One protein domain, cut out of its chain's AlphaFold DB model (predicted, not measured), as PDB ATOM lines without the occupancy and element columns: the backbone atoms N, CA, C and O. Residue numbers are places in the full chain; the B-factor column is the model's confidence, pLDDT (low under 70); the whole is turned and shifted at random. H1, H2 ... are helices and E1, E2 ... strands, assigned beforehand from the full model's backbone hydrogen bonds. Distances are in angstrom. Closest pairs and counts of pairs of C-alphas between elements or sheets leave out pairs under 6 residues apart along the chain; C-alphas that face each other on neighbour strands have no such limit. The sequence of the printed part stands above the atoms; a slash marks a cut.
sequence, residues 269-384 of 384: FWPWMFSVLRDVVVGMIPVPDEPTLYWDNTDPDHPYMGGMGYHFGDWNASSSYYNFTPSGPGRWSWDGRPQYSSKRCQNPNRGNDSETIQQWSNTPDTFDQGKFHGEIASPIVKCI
ATOM      1  N   PHE A 269     132.665 133.498  62.525       81.44
ATOM      2  CA  PHE A 269     131.588 132.511  62.511       81.44
ATOM      3  C   PHE A 269     131.514 131.713  63.817       81.44
ATOM      4  O   PHE A 269     130.429 131.523  64.365       81.44
ATOM      5  N   TRP A 270     132.656 131.248  64.335       81.62
ATOM      6  CA  TRP A 270     132.649 130.339  65.483       81.62
ATOM      7  C   TRP A 270     132.298 131.003  66.817       81.62
ATOM      8  O   TRP A 270     131.474 130.418  67.508       81.62
ATOM      9  N   PRO A 271     132.780 132.208  67.180       81.69
ATOM     10  CA  PRO A 271     132.315 132.890  68.392       81.69
ATOM     11  C   PRO A 271     130.798 133.130  68.431       81.69
ATOM     12  O   PRO A 271     130.193 132.986  69.489       81.69
ATOM     13  N   TRP A 272     130.169 133.426  67.285       83.56
ATOM     14  CA  TRP A 272     128.706 133.511  67.183       83.56
ATOM     15  C   TRP A 272     128.034 132.131  67.269       83.56
ATOM     16  O   TRP A 272     127.085 131.944  68.028       83.56
ATOM     17  N   MET A 273     128.548 131.129  66.551       83.75
ATOM     18  CA  MET A 273     128.021 129.762  66.625       83.75
ATOM     19  C   MET A 273     128.149 129.175  68.043       83.75
ATOM     20  O   MET A 273     127.287 128.418  68.475       83.75
ATOM     21  N   PHE A 274     129.180 129.548  68.805       85.00
ATOM     22  CA  PHE A 274     129.376 129.116  70.188       85.00
ATOM     23  C   PHE A 274     128.307 129.648  71.147       85.00
ATOM     24  O   PHE A 274     127.933 128.904  72.048       85.00
ATOM     25  N   SER A 275     127.775 130.866  70.971       82.25
ATOM     26  CA  SER A 275     126.655 131.323  71.811       82.25
ATOM     27  C   SER A 275     125.364 130.574  71.474       82.25
ATOM     28  O   SER A 275     124.662 130.137  72.381       82.25
ATOM     29  N   VAL A 276     125.101 130.309  70.189       85.25
ATOM     30  CA  VAL A 276     123.957 129.481  69.762       85.25
ATOM     31  C   VAL A 276     124.068 128.048  70.308       85.25
ATOM     32  O   VAL A 276     123.110 127.520  70.868       85.25
ATOM     33  N   LEU A 277     125.245 127.422  70.199       83.81
ATOM     34  CA  LEU A 277     125.501 126.080  70.737       83.81
ATOM     35  C   LEU A 277     125.436 126.042  72.269       83.81
ATOM     36  O   LEU A 277     124.914 125.075  72.821       83.81
ATOM     37  N   ARG A 278     125.917 127.087  72.960       85.62
ATOM     38  CA  ARG A 278     125.787 127.229  74.415       85.62
ATOM     39  C   ARG A 278     124.323 127.197  74.833       85.62
ATOM     40  O   ARG A 278     123.981 126.453  75.744       85.62
ATOM     41  N   ASP A 279     123.469 127.979  74.184       85.31
ATOM     42  CA  ASP A 279     122.069 128.101  74.597       85.31
ATOM     43  C   ASP A 279     121.279 126.807  74.311       85.31
ATOM     44  O   ASP A 279     120.421 126.415  75.105       85.31
ATOM     45  N   VAL A 280     121.652 126.061  73.260       85.00
ATOM     46  CA  VAL A 280     121.187 124.679  73.032       85.00
ATOM     47  C   VAL A 280     121.646 123.737  74.155       85.00
ATOM     48  O   VAL A 280     120.825 122.994  74.691       85.00
ATOM     49  N   VAL A 281     122.923 123.776  74.557       84.00
ATOM     50  CA  VAL A 281     123.444 122.958  75.672       84.00
ATOM     51  C   VAL A 281     122.732 123.293  76.985       84.00
ATOM     52  O   VAL A 281     122.248 122.382  77.654       84.00
ATOM     53  N   VAL A 282     122.590 124.580  77.320       86.00
ATOM     54  CA  VAL A 282     121.855 125.055  78.505       86.00
ATOM     55  C   VAL A 282     120.440 124.484  78.531       86.00
ATOM     56  O   VAL A 282     120.038 123.947  79.559       86.00
ATOM     57  N   GLY A 283     119.710 124.544  77.410       85.31
ATOM     58  CA  GLY A 283     118.344 124.023  77.287       85.31
ATOM     59  C   GLY A 283     118.215 122.494  77.350       85.31
ATOM     60  O   GLY A 283     117.134 121.993  77.652       85.31
ATOM     61  N   MET A 284     119.290 121.745  77.084       83.50
ATOM     62  CA  MET A 284     119.286 120.274  77.027       83.50
ATOM     63  C   MET A 284     119.816 119.583  78.294       83.50
ATOM     64  O   MET A 284     119.703 118.362  78.410       83.50
ATOM     65  N   ILE A 285     120.395 120.320  79.242       82.00
ATOM     66  CA  ILE A 285     120.962 119.738  80.467       82.00
ATOM     67  C   ILE A 285     119.857 119.404  81.485       82.00
ATOM     68  O   ILE A 285     119.018 120.266  81.760       82.00
ATOM     69  N   PRO A 286     119.866 118.193  82.084       83.12
ATOM     70  CA  PRO A 286     119.003 117.863  83.209       83.12
ATOM     71  C   PRO A 286     119.546 118.478  84.507       83.12
ATOM     72  O   PRO A 286     120.700 118.257  84.893       83.12
ATOM     73  N   VAL A 287     118.692 119.217  85.206       85.94
ATOM     74  CA  VAL A 287     118.969 119.872  86.489       85.94
ATOM     75  C   VAL A 287     118.079 119.228  87.561       85.94
ATOM     76  O   VAL A 287     116.877 119.096  87.325       85.94
ATOM     77  N   PRO A 288     118.623 118.788  88.713       88.50
ATOM     78  CA  PRO A 288     117.820 118.252  89.807       88.50
ATOM     79  C   PRO A 288     116.992 119.360  90.472       88.50
ATOM     80  O   PRO A 288     117.525 120.409  90.841       88.50
ATOM     81  N   ASP A 289     115.699 119.105  90.662       88.38
ATOM     82  CA  ASP A 289     114.801 119.953  91.453       88.38
ATOM     83  C   ASP A 289     115.075 119.797  92.959       88.38
ATOM     84  O   ASP A 289     115.914 118.995  93.376       88.38
ATOM     85  N   GLU A 290     114.359 120.522  93.827       89.12
ATOM     86  CA  GLU A 290     114.334 120.160  95.252       89.12
ATOM     87  C   GLU A 290     113.655 118.781  95.408       89.12
ATOM     88  O   GLU A 290     112.472 118.651  95.076       89.12
ATOM     89  N   PRO A 291     114.351 117.741  95.905       88.62
ATOM     90  CA  PRO A 291     113.752 116.420  96.054       88.62
ATOM     91  C   PRO A 291     112.612 116.434  97.071       88.62
ATOM     92  O   PRO A 291     112.623 117.199  98.037       88.62
ATOM     93  N   THR A 292     111.645 115.532  96.921       90.00
ATOM     94  CA  THR A 292     110.674 115.289  97.991       90.00
ATOM     95  C   THR A 292     111.280 114.336  99.018       90.00
ATOM     96  O   THR A 292     111.921 113.348  98.667       90.00
ATOM     97  N   LEU A 293     111.102 114.649 100.302       90.94
ATOM     98  CA  LEU A 293     111.448 113.778 101.426       90.94
ATOM     99  C   LEU A 293     110.597 114.178 102.633       90.94
ATOM    100  O   LEU A 293     110.586 115.352 103.014       90.94
ATOM    101  N   TYR A 294     109.890 113.217 103.219       90.75
ATOM    102  CA  TYR A 294     109.059 113.403 104.404       90.75
ATOM    103  C   TYR A 294     109.026 112.139 105.274       90.75
ATOM    104  O   TYR A 294     109.340 111.040 104.825       90.75
ATOM    105  N   TRP A 295     108.657 112.316 106.541       89.62
ATOM    106  CA  TRP A 295     108.384 111.224 107.471       89.62
ATOM    107  C   TRP A 295     106.955 110.726 107.242       89.62
ATOM    108  O   TRP A 295     106.012 111.501 107.401       89.62
ATOM    109  N   ASP A 296     106.810 109.456 106.873       89.00
ATOM    110  CA  ASP A 296     105.524 108.819 106.559       89.00
ATOM    111  C   ASP A 296     105.183 107.710 107.569       89.00
ATOM    112  O   ASP A 296     104.055 107.635 108.054       89.00
ATOM    113  N   ASN A 297     106.177 106.901 107.971       85.81
ATOM    114  CA  ASN A 297     106.041 105.829 108.974       85.81
ATOM    115  C   ASN A 297     104.882 104.847 108.663       85.81
ATOM    116  O   ASN A 297     104.268 104.267 109.562       85.81
ATOM    117  N   THR A 298     104.565 104.653 107.382       87.69
ATOM    118  CA  THR A 298     103.676 103.580 106.913       87.69
ATOM    119  C   THR A 298     104.397 102.232 106.908       87.69
ATOM    120  O   THR A 298     103.805 101.223 107.289       87.69
ATOM    121  N   ASP A 299     105.689 102.239 106.579       85.62
ATOM    122  CA  ASP A 299     106.649 101.168 106.839       85.62
ATOM    123  C   ASP A 299     107.514 101.539 108.071       85.62
ATOM    124  O   ASP A 299     108.171 102.584 108.056       85.62
ATOM    125  N   PRO A 300     107.515 100.748 109.163       81.00
ATOM    126  CA  PRO A 300     108.381 100.985 110.322       81.00
ATOM    127  C   PRO A 300     109.878 100.748 110.073       81.00
ATOM    128  O   PRO A 300     110.692 101.328 110.791       81.00
ATOM    129  N   ASP A 301     110.242  99.910 109.096       80.62
ATOM    130  CA  ASP A 301     111.638  99.632 108.728       80.62
ATOM    131  C   ASP A 301     112.169 100.679 107.722       80.62
ATOM    132  O   ASP A 301     113.370 100.958 107.686       80.62
ATOM    133  N   HIS A 302     111.267 101.333 106.976       80.31
ATOM    134  CA  HIS A 302     111.554 102.451 106.065       80.31
ATOM    135  C   HIS A 302     110.610 103.658 106.293       80.31
ATOM    136  O   HIS A 302     109.775 103.972 105.443       80.31
ATOM    137  N   PRO A 303     110.727 104.384 107.425       86.31
ATOM    138  CA  PRO A 303     109.744 105.397 107.821       86.31
ATOM    139  C   PRO A 303     109.847 106.737 107.071       86.31
ATOM    140  O   PRO A 303     108.975 107.597 107.241       86.31
ATOM    141  N   TYR A 304     110.879 106.932 106.247       88.50
ATOM    142  CA  TYR A 304     111.030 108.086 105.360       88.50
ATOM    143  C   TYR A 304     110.564 107.735 103.945       88.50
ATOM    144  O   TYR A 304     110.983 106.728 103.378       88.50
ATOM    145  N   MET A 305     109.745 108.598 103.346       86.81
ATOM    146  CA  MET A 305     109.338 108.488 101.947       86.81
ATOM    147  C   MET A 305     109.891 109.673 101.153       86.81
ATOM    148  O   MET A 305     109.755 110.830 101.559       86.81
ATOM    149  N   GLY A 306     110.528 109.385 100.017       86.00
ATOM    150  CA  GLY A 306     111.171 110.385  99.171       86.00
ATOM    151  C   GLY A 306     110.952 110.155  97.679       86.00
ATOM    152  O   GLY A 306     110.499 109.093  97.251       86.00
ATOM    153  N   GLY A 307     111.261 111.173  96.882       85.06
ATOM    154  CA  GLY A 307     111.041 111.184  95.439       85.06
ATOM    155  C   GLY A 307     111.964 112.153  94.705       85.06
ATOM    156  O   GLY A 307     112.576 113.050  95.292       85.06
ATOM    157  N   MET A 308     112.085 111.940  93.396       81.69
ATOM    158  CA  MET A 308     113.004 112.674  92.527       81.69
ATOM    159  C   MET A 308     112.267 113.637  91.600       81.69
ATOM    160  O   MET A 308     111.177 113.322  91.124       81.69
ATOM    161  N   GLY A 309     112.896 114.777  91.315       83.75
ATOM    162  CA  GLY A 309     112.454 115.746  90.319       83.75
ATOM    163  C   GLY A 309     113.655 116.209  89.505       83.75
ATOM    164  O   GLY A 309     114.731 116.428  90.060       83.75
ATOM    165  N   TYR A 310     113.479 116.302  88.192       87.12
ATOM    166  CA  TYR A 310     114.459 116.872  87.278       87.12
ATOM    167  C   TYR A 310     113.720 117.684  86.215       87.12
ATOM    168  O   TYR A 310     112.764 117.184  85.613       87.12
ATOM    169  N   HIS A 311     114.220 118.880  85.913       87.44
ATOM    170  CA  HIS A 311     113.823 119.648  84.735       87.44
ATOM    171  C   HIS A 311     114.957 119.699  83.707       87.44
ATOM    172  O   HIS A 311     116.121 119.453  84.021       87.44
ATOM    173  N   PHE A 312     114.614 120.030  82.463       87.12
ATOM    174  CA  PHE A 312     115.590 120.402  81.440       87.12
ATOM    175  C   PHE A 312     115.708 121.928  81.375       87.12
ATOM    176  O   PHE A 312     114.701 122.633  81.492       87.12
ATOM    177  N   GLY A 313     116.929 122.425  81.179       87.00
ATOM    178  CA  GLY A 313     117.222 123.855  81.107       87.00
ATOM    179  C   GLY A 313     117.908 124.380  82.365       87.00
ATOM    180  O   GLY A 313     117.266 124.527  83.399       87.00
ATOM    181  N   ASP A 314     119.190 124.739  82.285       87.62
ATOM    182  CA  ASP A 314     119.869 125.444  83.380       87.62
ATOM    183  C   ASP A 314     119.609 126.957  83.328       87.62
ATOM    184  O   ASP A 314     120.450 127.763  82.926       87.62
ATOM    185  N   TRP A 315     118.421 127.352  83.780       84.06
ATOM    186  CA  TRP A 315     117.968 128.749  83.827       84.06
ATOM    187  C   TRP A 315     118.827 129.661  84.719       84.06
ATOM    188  O   TRP A 315     118.734 130.883  84.619       84.06
ATOM    189  N   ASN A 316     119.690 129.088  85.565       84.94
ATOM    190  CA  ASN A 316     120.620 129.814  86.431       84.94
ATOM    191  C   ASN A 316     122.053 129.859  85.856       84.94
ATOM    192  O   ASN A 316     123.000 130.176  86.585       84.94
ATOM    193  N   ALA A 317     122.260 129.471  84.591       84.88
ATOM    194  CA  ALA A 317     123.570 129.436  83.947       84.88
ATOM    195  C   ALA A 317     124.069 130.841  83.576       84.88
ATOM    196  O   ALA A 317     123.657 131.421  82.567       84.88
ATOM    197  N   SER A 318     125.029 131.372  84.338       83.19
ATOM    198  CA  SER A 318     125.771 132.572  83.936       83.19
ATOM    199  C   SER A 318     126.520 132.358  82.614       83.19
ATOM    200  O   SER A 318     126.856 131.233  82.229       83.19
ATOM    201  N   SER A 319     126.843 133.455  81.927       77.62
ATOM    202  CA  SER A 319     127.603 133.480  80.665       77.62
ATOM    203  C   SER A 319     129.039 132.939  80.764       77.62
ATOM    204  O   SER A 319     129.752 132.915  79.769       77.62
ATOM    205  N   SER A 320     129.476 132.501  81.946       80.81
ATOM    206  CA  SER A 320     130.745 131.809  82.185       80.81
ATOM    207  C   SER A 320     130.676 130.291  81.974       80.81
ATOM    208  O   SER A 320     131.711 129.687  81.713       80.81
ATOM    209  N   TYR A 321     129.493 129.677  82.098       83.06
ATOM    210  CA  TYR A 321     129.303 128.225  81.988       83.06
ATOM    211  C   TYR A 321     128.853 127.804  80.589       83.06
ATOM    212  O   TYR A 321     128.208 128.588  79.884       83.06
ATOM    213  N   TYR A 322     129.158 126.550  80.231       83.62
ATOM    214  CA  TYR A 322     128.791 125.925  78.953       83.62
ATOM    215  C   TYR A 322     129.409 126.622  77.729       83.62
ATOM    216  O   TYR A 322     128.903 126.537  76.611       83.62
ATOM    217  N   ASN A 323     130.523 127.326  77.949       82.94
ATOM    218  CA  ASN A 323     131.254 128.037  76.911       82.94
ATOM    219  C   ASN A 323     132.099 127.077  76.078       82.94
ATOM    220  O   ASN A 323     132.925 126.333  76.608       82.94
ATOM    221  N   PHE A 324     131.932 127.152  74.761       83.31
ATOM    222  CA  PHE A 324     132.714 126.368  73.818       83.31
ATOM    223  C   PHE A 324     134.110 126.972  73.619       83.31
ATOM    224  O   PHE A 324     134.263 128.156  73.317       83.31
ATOM    225  N   THR A 325     135.135 126.134  73.752       78.69
ATOM    226  CA  THR A 325     136.549 126.475  73.585       78.69
ATOM    227  C   THR A 325     137.147 125.692  72.407       78.69
ATOM    228  O   THR A 325     136.925 124.485  72.293       78.69
ATOM    229  N   PRO A 326     137.895 126.328  71.485       74.62
ATOM    230  CA  PRO A 326     138.470 125.631  70.338       74.62
ATOM    231  C   PRO A 326     139.664 124.761  70.746       74.62
ATOM    232  O   PRO A 326     140.725 125.268  71.099       74.62
ATOM    233  N   SER A 327     139.508 123.441  70.620       72.81
ATOM    234  CA  SER A 327     140.548 122.442  70.899       72.81
ATOM    235  C   SER A 327     141.267 121.941  69.635       72.81
ATOM    236  O   SER A 327     142.218 121.165  69.723       72.81
ATOM    237  N   GLY A 328     140.867 122.406  68.443       65.38
ATOM    238  CA  GLY A 328     141.612 122.183  67.199       65.38
ATOM    239  C   GLY A 328     140.869 122.575  65.912       65.38
ATOM    240  O   GLY A 328     139.846 123.270  65.938       65.38
ATOM    241  N   PRO A 329     141.363 122.147  64.737       64.06
ATOM    242  CA  PRO A 329     140.599 122.184  63.490       64.06
ATOM    243  C   PRO A 329     139.348 121.298  63.610       64.06
ATOM    244  O   PRO A 329     139.464 120.092  63.812       64.06
ATOM    245  N   GLY A 330     138.156 121.900  63.535       67.25
ATOM    246  CA  GLY A 330     136.876 121.185  63.663       67.25
ATOM    247  C   GLY A 330     136.606 120.549  65.037       67.25
ATOM    248  O   GLY A 330     135.791 119.631  65.115       67.25
ATOM    249  N   ARG A 331     137.293 120.997  66.099       69.12
ATOM    250  CA  ARG A 331     137.221 120.423  67.453       69.12
ATOM    251  C   ARG A 331     136.990 121.488  68.517       69.12
ATOM    252  O   ARG A 331     137.642 122.536  68.492       69.12
ATOM    253  N   TRP A 332     136.086 121.189  69.449       74.75
ATOM    254  CA  TRP A 332     135.613 122.115  70.474       74.75
ATOM    255  C   TRP A 332     135.351 121.359  71.784       74.75
ATOM    256  O   TRP A 332     134.673 120.336  71.781       74.75
ATOM    257  N   SER A 333     135.882 121.861  72.892       76.44
ATOM    258  CA  SER A 333     135.545 121.450  74.265       76.44
ATOM    259  C   SER A 333     134.507 122.408  74.856       76.44
ATOM    260  O   SER A 333     134.326 123.505  74.330       76.44
ATOM    261  N   TRP A 334     133.827 122.026  75.936       76.94
ATOM    262  CA  TRP A 334     133.016 122.949  76.734       76.94
ATOM    263  C   TRP A 334     133.028 122.510  78.193       76.94
ATOM    264  O   TRP A 334     132.877 121.326  78.482       76.94
ATOM    265  N   ASP A 335     133.195 123.466  79.102       73.19
ATOM    266  CA  ASP A 335     133.209 123.178  80.534       73.19
ATOM    267  C   ASP A 335     131.776 123.172  81.076       73.19
ATOM    268  O   ASP A 335     131.014 124.142  80.926       73.19
ATOM    269  N   GLY A 336     131.400 122.059  81.702       74.06
ATOM    270  CA  GLY A 336     130.123 121.919  82.385       74.06
ATOM    271  C   GLY A 336     130.080 122.637  83.736       74.06
ATOM    272  O   GLY A 336     130.997 123.355  84.142       74.06
ATOM    273  N   ARG A 337     129.006 122.392  84.490       77.50
ATOM    274  CA  ARG A 337     129.023 122.568  85.946       77.50
ATOM    275  C   ARG A 337     128.256 121.435  86.624       77.50
ATOM    276  O   ARG A 337     127.189 121.067  86.127       77.50
ATOM    277  N   PRO A 338     128.763 120.887  87.744       79.69
ATOM    278  CA  PRO A 338     127.987 119.978  88.575       79.69
ATOM    279  C   PRO A 338     126.758 120.706  89.117       79.69
ATOM    280  O   PRO A 338     126.888 121.777  89.712       79.69
ATOM    281  N   GLN A 339     125.582 120.116  88.935       84.38
ATOM    282  CA  GLN A 339     124.372 120.549  89.629       84.38
ATOM    283  C   GLN A 339     124.139 119.653  90.840       84.38
ATOM    284  O   GLN A 339     124.379 118.448  90.767       84.38
ATOM    285  N   TYR A 340     123.665 120.226  91.943       86.75
ATOM    286  CA  TYR A 340     123.424 119.511  93.193       86.75
ATOM    287  C   TYR A 340     122.153 120.027  93.863       86.75
ATOM    288  O   TYR A 340     121.957 121.235  93.988       86.75
ATOM    289  N   SER A 341     121.337 119.100  94.356       88.50
ATOM    290  CA  SER A 341     120.153 119.381  95.161       88.50
ATOM    291  C   SER A 341     120.014 118.341  96.273       88.50
ATOM    292  O   SER A 341     120.416 117.184  96.122       88.50
ATOM    293  N   SER A 342     119.470 118.738  97.423       90.94
ATOM    294  CA  SER A 342     119.285 117.824  98.552       90.94
ATOM    295  C   SER A 342     118.250 118.308  99.547       90.94
ATOM    296  O   SER A 342     118.175 119.505  99.826       90.94
ATOM    297  N   LYS A 343     117.556 117.360 100.179       91.00
ATOM    298  CA  LYS A 343     116.611 117.620 101.266       91.00
ATOM    299  C   LYS A 343     116.874 116.675 102.426       91.00
ATOM    300  O   LYS A 343     117.191 115.506 102.226       91.00
ATOM    301  N   ARG A 344     116.723 117.190 103.643       91.12
ATOM    302  CA  ARG A 344     116.829 116.425 104.886       91.12
ATOM    303  C   ARG A 344     115.493 116.457 105.609       91.12
ATOM    304  O   ARG A 344     114.918 117.530 105.776       91.12
ATOM    305  N   CYS A 345     115.026 115.302 106.066       90.12
ATOM    306  CA  CYS A 345     113.846 115.185 106.914       90.12
ATOM    307  C   CYS A 345     114.260 114.639 108.282       90.12
ATOM    308  O   CYS A 345     115.120 113.768 108.364       90.12
ATOM    309  N   GLN A 346     113.671 115.148 109.364       91.00
ATOM    310  CA  GLN A 346     113.908 114.656 110.724       91.00
ATOM    311  C   GLN A 346     112.683 113.884 111.213       91.00
ATOM    312  O   GLN A 346     111.552 114.279 110.933       91.00
ATOM    313  N   ASN A 347     112.906 112.820 111.984       88.62
ATOM    314  CA  ASN A 347     111.841 112.121 112.694       88.62
ATOM    315  C   ASN A 347     111.187 113.102 113.693       88.62
ATOM    316  O   ASN A 347     111.877 113.577 114.604       88.62
ATOM    317  N   PRO A 348     109.878 113.404 113.581       87.94
ATOM    318  CA  PRO A 348     109.213 114.389 114.437       87.94
ATOM    319  C   PRO A 348     109.197 113.982 115.918       87.94
ATOM    320  O   PRO A 348     109.076 114.839 116.791       87.94
ATOM    321  N   ASN A 349     109.366 112.690 116.216       86.88
ATOM    322  CA  ASN A 349     109.423 112.151 117.573       86.88
ATOM    323  C   ASN A 349     110.862 112.045 118.119       86.88
ATOM    324  O   ASN A 349     111.050 111.739 119.297       86.88
ATOM    325  N   ARG A 350     111.894 112.252 117.282       85.75
ATOM    326  CA  ARG A 350     113.300 112.003 117.634       85.75
ATOM    327  C   ARG A 350     114.258 112.837 116.772       85.75
ATOM    328  O   ARG A 350     114.831 112.337 115.820       85.75
ATOM    329  N   GLY A 351     114.529 114.088 117.148       75.06
ATOM    330  CA  GLY A 351     115.342 115.019 116.334       75.06
ATOM    331  C   GLY A 351     116.792 114.601 115.992       75.06
ATOM    332  O   GLY A 351     117.410 115.234 115.136       75.06
ATOM    333  N   ASN A 352     117.329 113.543 116.612       83.19
ATOM    334  CA  ASN A 352     118.633 112.945 116.272       83.19
ATOM    335  C   ASN A 352     118.551 111.878 115.160       83.19
ATOM    336  O   ASN A 352     119.575 111.325 114.774       83.19
ATOM    337  N   ASP A 353     117.345 111.561 114.700       86.62
ATOM    338  CA  ASP A 353     117.023 110.584 113.665       86.62
ATOM    339  C   ASP A 353     116.526 111.355 112.431       86.62
ATOM    340  O   ASP A 353     115.638 112.213 112.529       86.62
ATOM    341  N   SER A 354     117.201 111.174 111.296       89.50
ATOM    342  CA  SER A 354     116.986 111.969 110.084       89.50
ATOM    343  C   SER A 354     117.630 111.326 108.862       89.50
ATOM    344  O   SER A 354     118.821 111.030 108.925       89.50
ATOM    345  N   GLU A 355     116.913 111.262 107.745       88.50
ATOM    346  CA  GLU A 355     117.476 110.899 106.442       88.50
ATOM    347  C   GLU A 355     117.767 112.151 105.599       88.50
ATOM    348  O   GLU A 355     117.051 113.159 105.683       88.50
ATOM    349  N   THR A 356     118.814 112.093 104.774       88.50
ATOM    350  CA  THR A 356     119.105 113.080 103.727       88.50
ATOM    351  C   THR A 356     119.117 112.419 102.352       88.50
ATOM    352  O   THR A 356     119.947 111.551 102.091       88.50
ATOM    353  N   ILE A 357     118.261 112.889 101.441       85.25
ATOM    354  CA  ILE A 357     118.315 112.525 100.020       85.25
ATOM    355  C   ILE A 357     119.155 113.556  99.258       85.25
ATOM    356  O   ILE A 357     118.941 114.767  99.385       85.25
ATOM    357  N   GLN A 358     120.116 113.078  98.466       85.75
ATOM    358  CA  GLN A 358     120.972 113.892  97.600       85.75
ATOM    359  C   GLN A 358     120.815 113.479  96.135       85.75
ATOM    360  O   GLN A 358     120.744 112.287  95.825       85.75
ATOM    361  N   GLN A 359     120.819 114.470  95.244       82.12
ATOM    362  CA  GLN A 359     120.815 114.312  93.792       82.12
ATOM    363  C   GLN A 359     121.868 115.222  93.171       82.12
ATOM    364  O   GLN A 359     122.043 116.368  93.591       82.12
ATOM    365  N   TRP A 360     122.535 114.731  92.131       80.75
ATOM    366  CA  TRP A 360     123.415 115.546  91.303       80.75
ATOM    367  C   TRP A 360     123.340 115.145  89.830       80.75
ATOM    368  O   TRP A 360     122.960 114.017  89.501       80.75
ATOM    369  N   SER A 361     123.718 116.069  88.944       74.75
ATOM    370  CA  SER A 361     123.981 115.779  87.533       74.75
ATOM    371  C   SER A 361     125.389 116.249  87.150       74.75
ATOM    372  O   SER A 361     125.802 117.375  87.441       74.75
ATOM    373  N   ASN A 362     126.144 115.344  86.521       66.31
ATOM    374  CA  ASN A 362     127.503 115.589  86.039       66.31
ATOM    375  C   ASN A 362     127.452 115.836  84.529       66.31
ATOM    376  O   ASN A 362     127.021 114.957  83.783       66.31
ATOM    377  N   THR A 363     127.904 117.001  84.073       62.75
ATOM    378  CA  THR A 363     128.025 117.309  82.639       62.75
ATOM    379  C   THR A 363     129.432 116.945  82.135       62.75
ATOM    380  O   THR A 363     130.389 117.298  82.815       62.75
ATOM    381  N   PRO A 364     129.584 116.211  81.009       56.94
ATOM    382  CA  PRO A 364     130.892 115.764  80.513       56.94
ATOM    383  C   PRO A 364     131.602 116.820  79.644       56.94
ATOM    384  O   PRO A 364     130.983 117.447  78.792       56.94
ATOM    385  N   ASP A 365     132.922 116.944  79.801       54.25
ATOM    386  CA  ASP A 365     133.700 118.131  79.384       54.25
ATOM    387  C   ASP A 365     134.140 118.183  77.895       54.25
ATOM    388  O   ASP A 365     134.962 119.017  77.503       54.25
ATOM    389  N   THR A 366     133.692 117.256  77.036       50.44
ATOM    390  CA  THR A 366     134.250 117.106  75.670       50.44
ATOM    391  C   THR A 366     133.240 116.741  74.579       50.44
ATOM    392  O   THR A 366     132.219 116.098  74.811       50.44
ATOM    393  N   PHE A 367     133.564 117.148  73.347       52.72
ATOM    394  CA  PHE A 367     132.819 116.868  72.119       52.72
ATOM    395  C   PHE A 367     133.815 116.696  70.955       52.72
ATOM    396  O   PHE A 367     134.808 117.421  70.882       52.72
ATOM    397  N   ASP A 368     133.586 115.754  70.032       48.12
ATOM    398  CA  ASP A 368     134.485 115.538  68.884       48.12
ATOM    399  C   ASP A 368     133.718 115.274  67.578       48.12
ATOM    400  O   ASP A 368     132.737 114.529  67.546       48.12
ATOM    401  N   GLN A 369     134.175 115.908  66.492       45.62
ATOM    402  CA  GLN A 369     133.730 115.723  65.099       45.62
ATOM    403  C   GLN A 369     132.211 115.532  64.892       45.62
ATOM    404  O   GLN A 369     131.770 114.642  64.165       45.62
ATOM    405  N   GLY A 370     131.395 116.384  65.519       41.66
ATOM    406  CA  GLY A 370     129.939 116.396  65.316       41.66
ATOM    407  C   GLY A 370     129.188 115.227  65.960       41.66
ATOM    408  O   GLY A 370     127.983 115.098  65.755       41.66
ATOM    409  N   LYS A 371     129.866 114.381  66.747       38.78
ATOM    410  CA  LYS A 371     129.233 113.323  67.533       38.78
ATOM    411  C   LYS A 371     129.048 113.788  68.969       38.78
ATOM    412  O   LYS A 371     130.018 114.090  69.661       38.78
ATOM    413  N   PHE A 372     127.807 113.729  69.450       40.41
ATOM    414  CA  PHE A 372     127.531 113.711  70.883       40.41
ATOM    415  C   PHE A 372     128.068 112.399  71.479       40.41
ATOM    416  O   PHE A 372     127.372 111.391  71.557       40.41
ATOM    417  N   HIS A 373     129.340 112.415  71.876       39.38
ATOM    418  CA  HIS A 373     129.968 111.400  72.723       39.38
ATOM    419  C   HIS A 373     129.982 111.853  74.188       39.38
ATOM    420  O   HIS A 373     130.987 111.752  74.881       39.38
ATOM    421  N   GLY A 374     128.828 112.339  74.648       37.47
ATOM    422  CA  GLY A 374     128.510 112.448  76.063       37.47
ATOM    423  C   GLY A 374     127.483 111.382  76.420       37.47
ATOM    424  O   GLY A 374     126.435 111.297  75.777       37.47
ATOM    425  N   GLU A 375     127.753 110.596  77.459       36.47
ATOM    426  CA  GLU A 375     126.663 109.993  78.220       36.47
ATOM    427  C   GLU A 375     125.829 111.150  78.784       36.47
ATOM    428  O   GLU A 375     126.366 112.035  79.456       36.47
ATOM    429  N   ILE A 376     124.533 111.199  78.456       39.97
ATOM    430  CA  ILE A 376     123.642 112.233  78.997       39.97
ATOM    431  C   ILE A 376     123.663 112.088  80.518       39.97
ATOM    432  O   ILE A 376     123.445 110.987  81.024       39.97
ATOM    433  N   ALA A 377     123.970 113.194  81.203       46.62
ATOM    434  CA  ALA A 377     124.312 113.269  82.622       46.62
ATOM    435  C   ALA A 377     123.513 112.279  83.486       46.62
ATOM    436  O   ALA A 377     122.351 112.528  83.815       46.62
ATOM    437  N   SER A 378     124.139 111.150  83.838       41.78
ATOM    438  CA  SER A 378     123.461 110.077  84.565       41.78
ATOM    439  C   SER A 378     123.036 110.573  85.952       41.78
ATOM    440  O   SER A 378     123.909 110.981  86.724       41.78
ATOM    441  N   PRO A 379     121.734 110.549  86.293       45.81
ATOM    442  CA  PRO A 379     121.275 110.925  87.620       45.81
ATOM    443  C   PRO A 379     121.755 109.884  88.631       45.81
ATOM    444  O   PRO A 379     121.464 108.694  88.506       45.81
ATOM    445  N   ILE A 380     122.507 110.333  89.634       50.62
ATOM    446  CA  ILE A 380     123.011 109.483  90.715       50.62
ATOM    447  C   ILE A 380     122.405 109.985  92.024       50.62
ATOM    448  O   ILE A 380     122.399 111.185  92.307       50.62
ATOM    449  N   VAL A 381     121.889 109.043  92.813       47.34
ATOM    450  CA  VAL A 381     121.236 109.295  94.100       47.34
ATOM    451  C   VAL A 381     122.097 108.739  95.220       47.34
ATOM    452  O   VAL A 381     122.699 107.671  95.085       47.34
ATOM    453  N   LYS A 382     122.109 109.435  96.356       47.12
ATOM    454  CA  LYS A 382     122.655 108.907  97.602       47.12
ATOM    455  C   LYS A 382     121.762 109.297  98.778       47.12
ATOM    456  O   LYS A 382     121.555 110.485  99.020       47.12
ATOM    457  N   CYS A 383     121.269 108.295  99.502       48.97
ATOM    458  CA  CYS A 383     120.708 108.472 100.841       48.97
ATOM    459  C   CYS A 383     121.841 108.400 101.878       48.97
ATOM    460  O   CYS A 383     122.779 107.609 101.711       48.97
ATOM    461  N   ILE A 384     121.777 109.255 102.903       51.09
ATOM    462  CA  ILE A 384     122.747 109.370 104.012       51.09
ATOM    463  C   ILE A 384     122.005 109.637 105.324       51.09
ATOM    464  O   ILE A 384     121.138 110.545 105.318       51.09
TER     465      ILE A 384
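What this domain is: This is residues 269 to 384 of the 384 residues of an uncharacterized protein of Fusarium vanettenii (strain ATCC MYA-4622 / CBS 123669 / FGSC 9596 / NRRL 45880 / 77-13-4) (UniProt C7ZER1). A long, thin rod is built on a long two-stranded hairpin, E7 and E8, with the short E9 added along the free side of E8. The small hairpin E2 and E3 covers part of this sheet as a partial sandwich, the pair E1 and E4 follows further along the rod, and at the far end H1 lies near the hairpin E5 and E6. The 116 printed residues include one named helix and nine named strands, in the order H1, E1 to E9; the class is mixed, helices and strands. The largest sheet has the order E7, E8, E9, antiparallel, and the other three sheets are antiparallel pairs. The whole is loose, with a radius of gyration of the C-alphas of 19.0 A and spans of 62 by 23 by 19 A.

How they stand to each other: E7, residues 339 to 347, and E8, residues 350 to 361, form a hairpin, with N 343 and O 357 within hydrogen-bond range at 3.0 A. E9, residues 380 to 383, is the other neighbour of E8 and forms a hairpin with it, N 358 and O 382 being 3.0 A apart. The three make a meander, each strand the antiparallel neighbour of the one before; their sheet is twisted, its C-alphas lying up to 4.4 A off the best plane. E2, residues 292 to 295, and E3, residues 304 to 307, form a hairpin with N 294 and O 305 at 2.9 A. These two sheets make a sandwich, two sheets face to face, 8.1 A centre to centre where they face each other; the closest C-alphas of E2 and E7 are those of Tyr 294 and Cys 345, at 5.7 A. E3 runs on into E4, residues 310 to 312, at 14 degrees. E1, residues 286 to 288, is antiparallel to E4, with N 287 and O 311 at 2.8 A. E5, residues 324 to 328, and E6, residues 331 to 334, form a hairpin with N 325 and O 333 at 2.8 A. H1, residues 269 to 284, is not on the sheet of E7, E8 and E9; its closest C-alpha pair with E5 is Phe 274 and Phe 324, at 5.6 A. In H1, 11 of 12 O i to N i+4 pairs are within hydrogen-bond range.

Where its parts are: H1 begins at C-alpha 269, (131.588, 132.511, 62.511), and measures 22.6 A. E7 measures 27.6 A, and E8, the longest strand, 32.2 A from C-alpha 350 at (113.300, 112.003, 117.634). E9 ends at C-alpha 383, (120.708, 108.472, 100.841).

The domain as a whole: The C-alphas farthest apart, of Pro 329 and Asn 349, are 63.2 A apart. The printed part has no cut. The links E4 to E5 and E8 to E9 are long; in the latter, residues 366 to 367 pair antiparallel with residues 332 to 333 of E6. The mean pLDDT of the printed part is 76.4, and residues 328 to 331 and 362 to 384 are under 70.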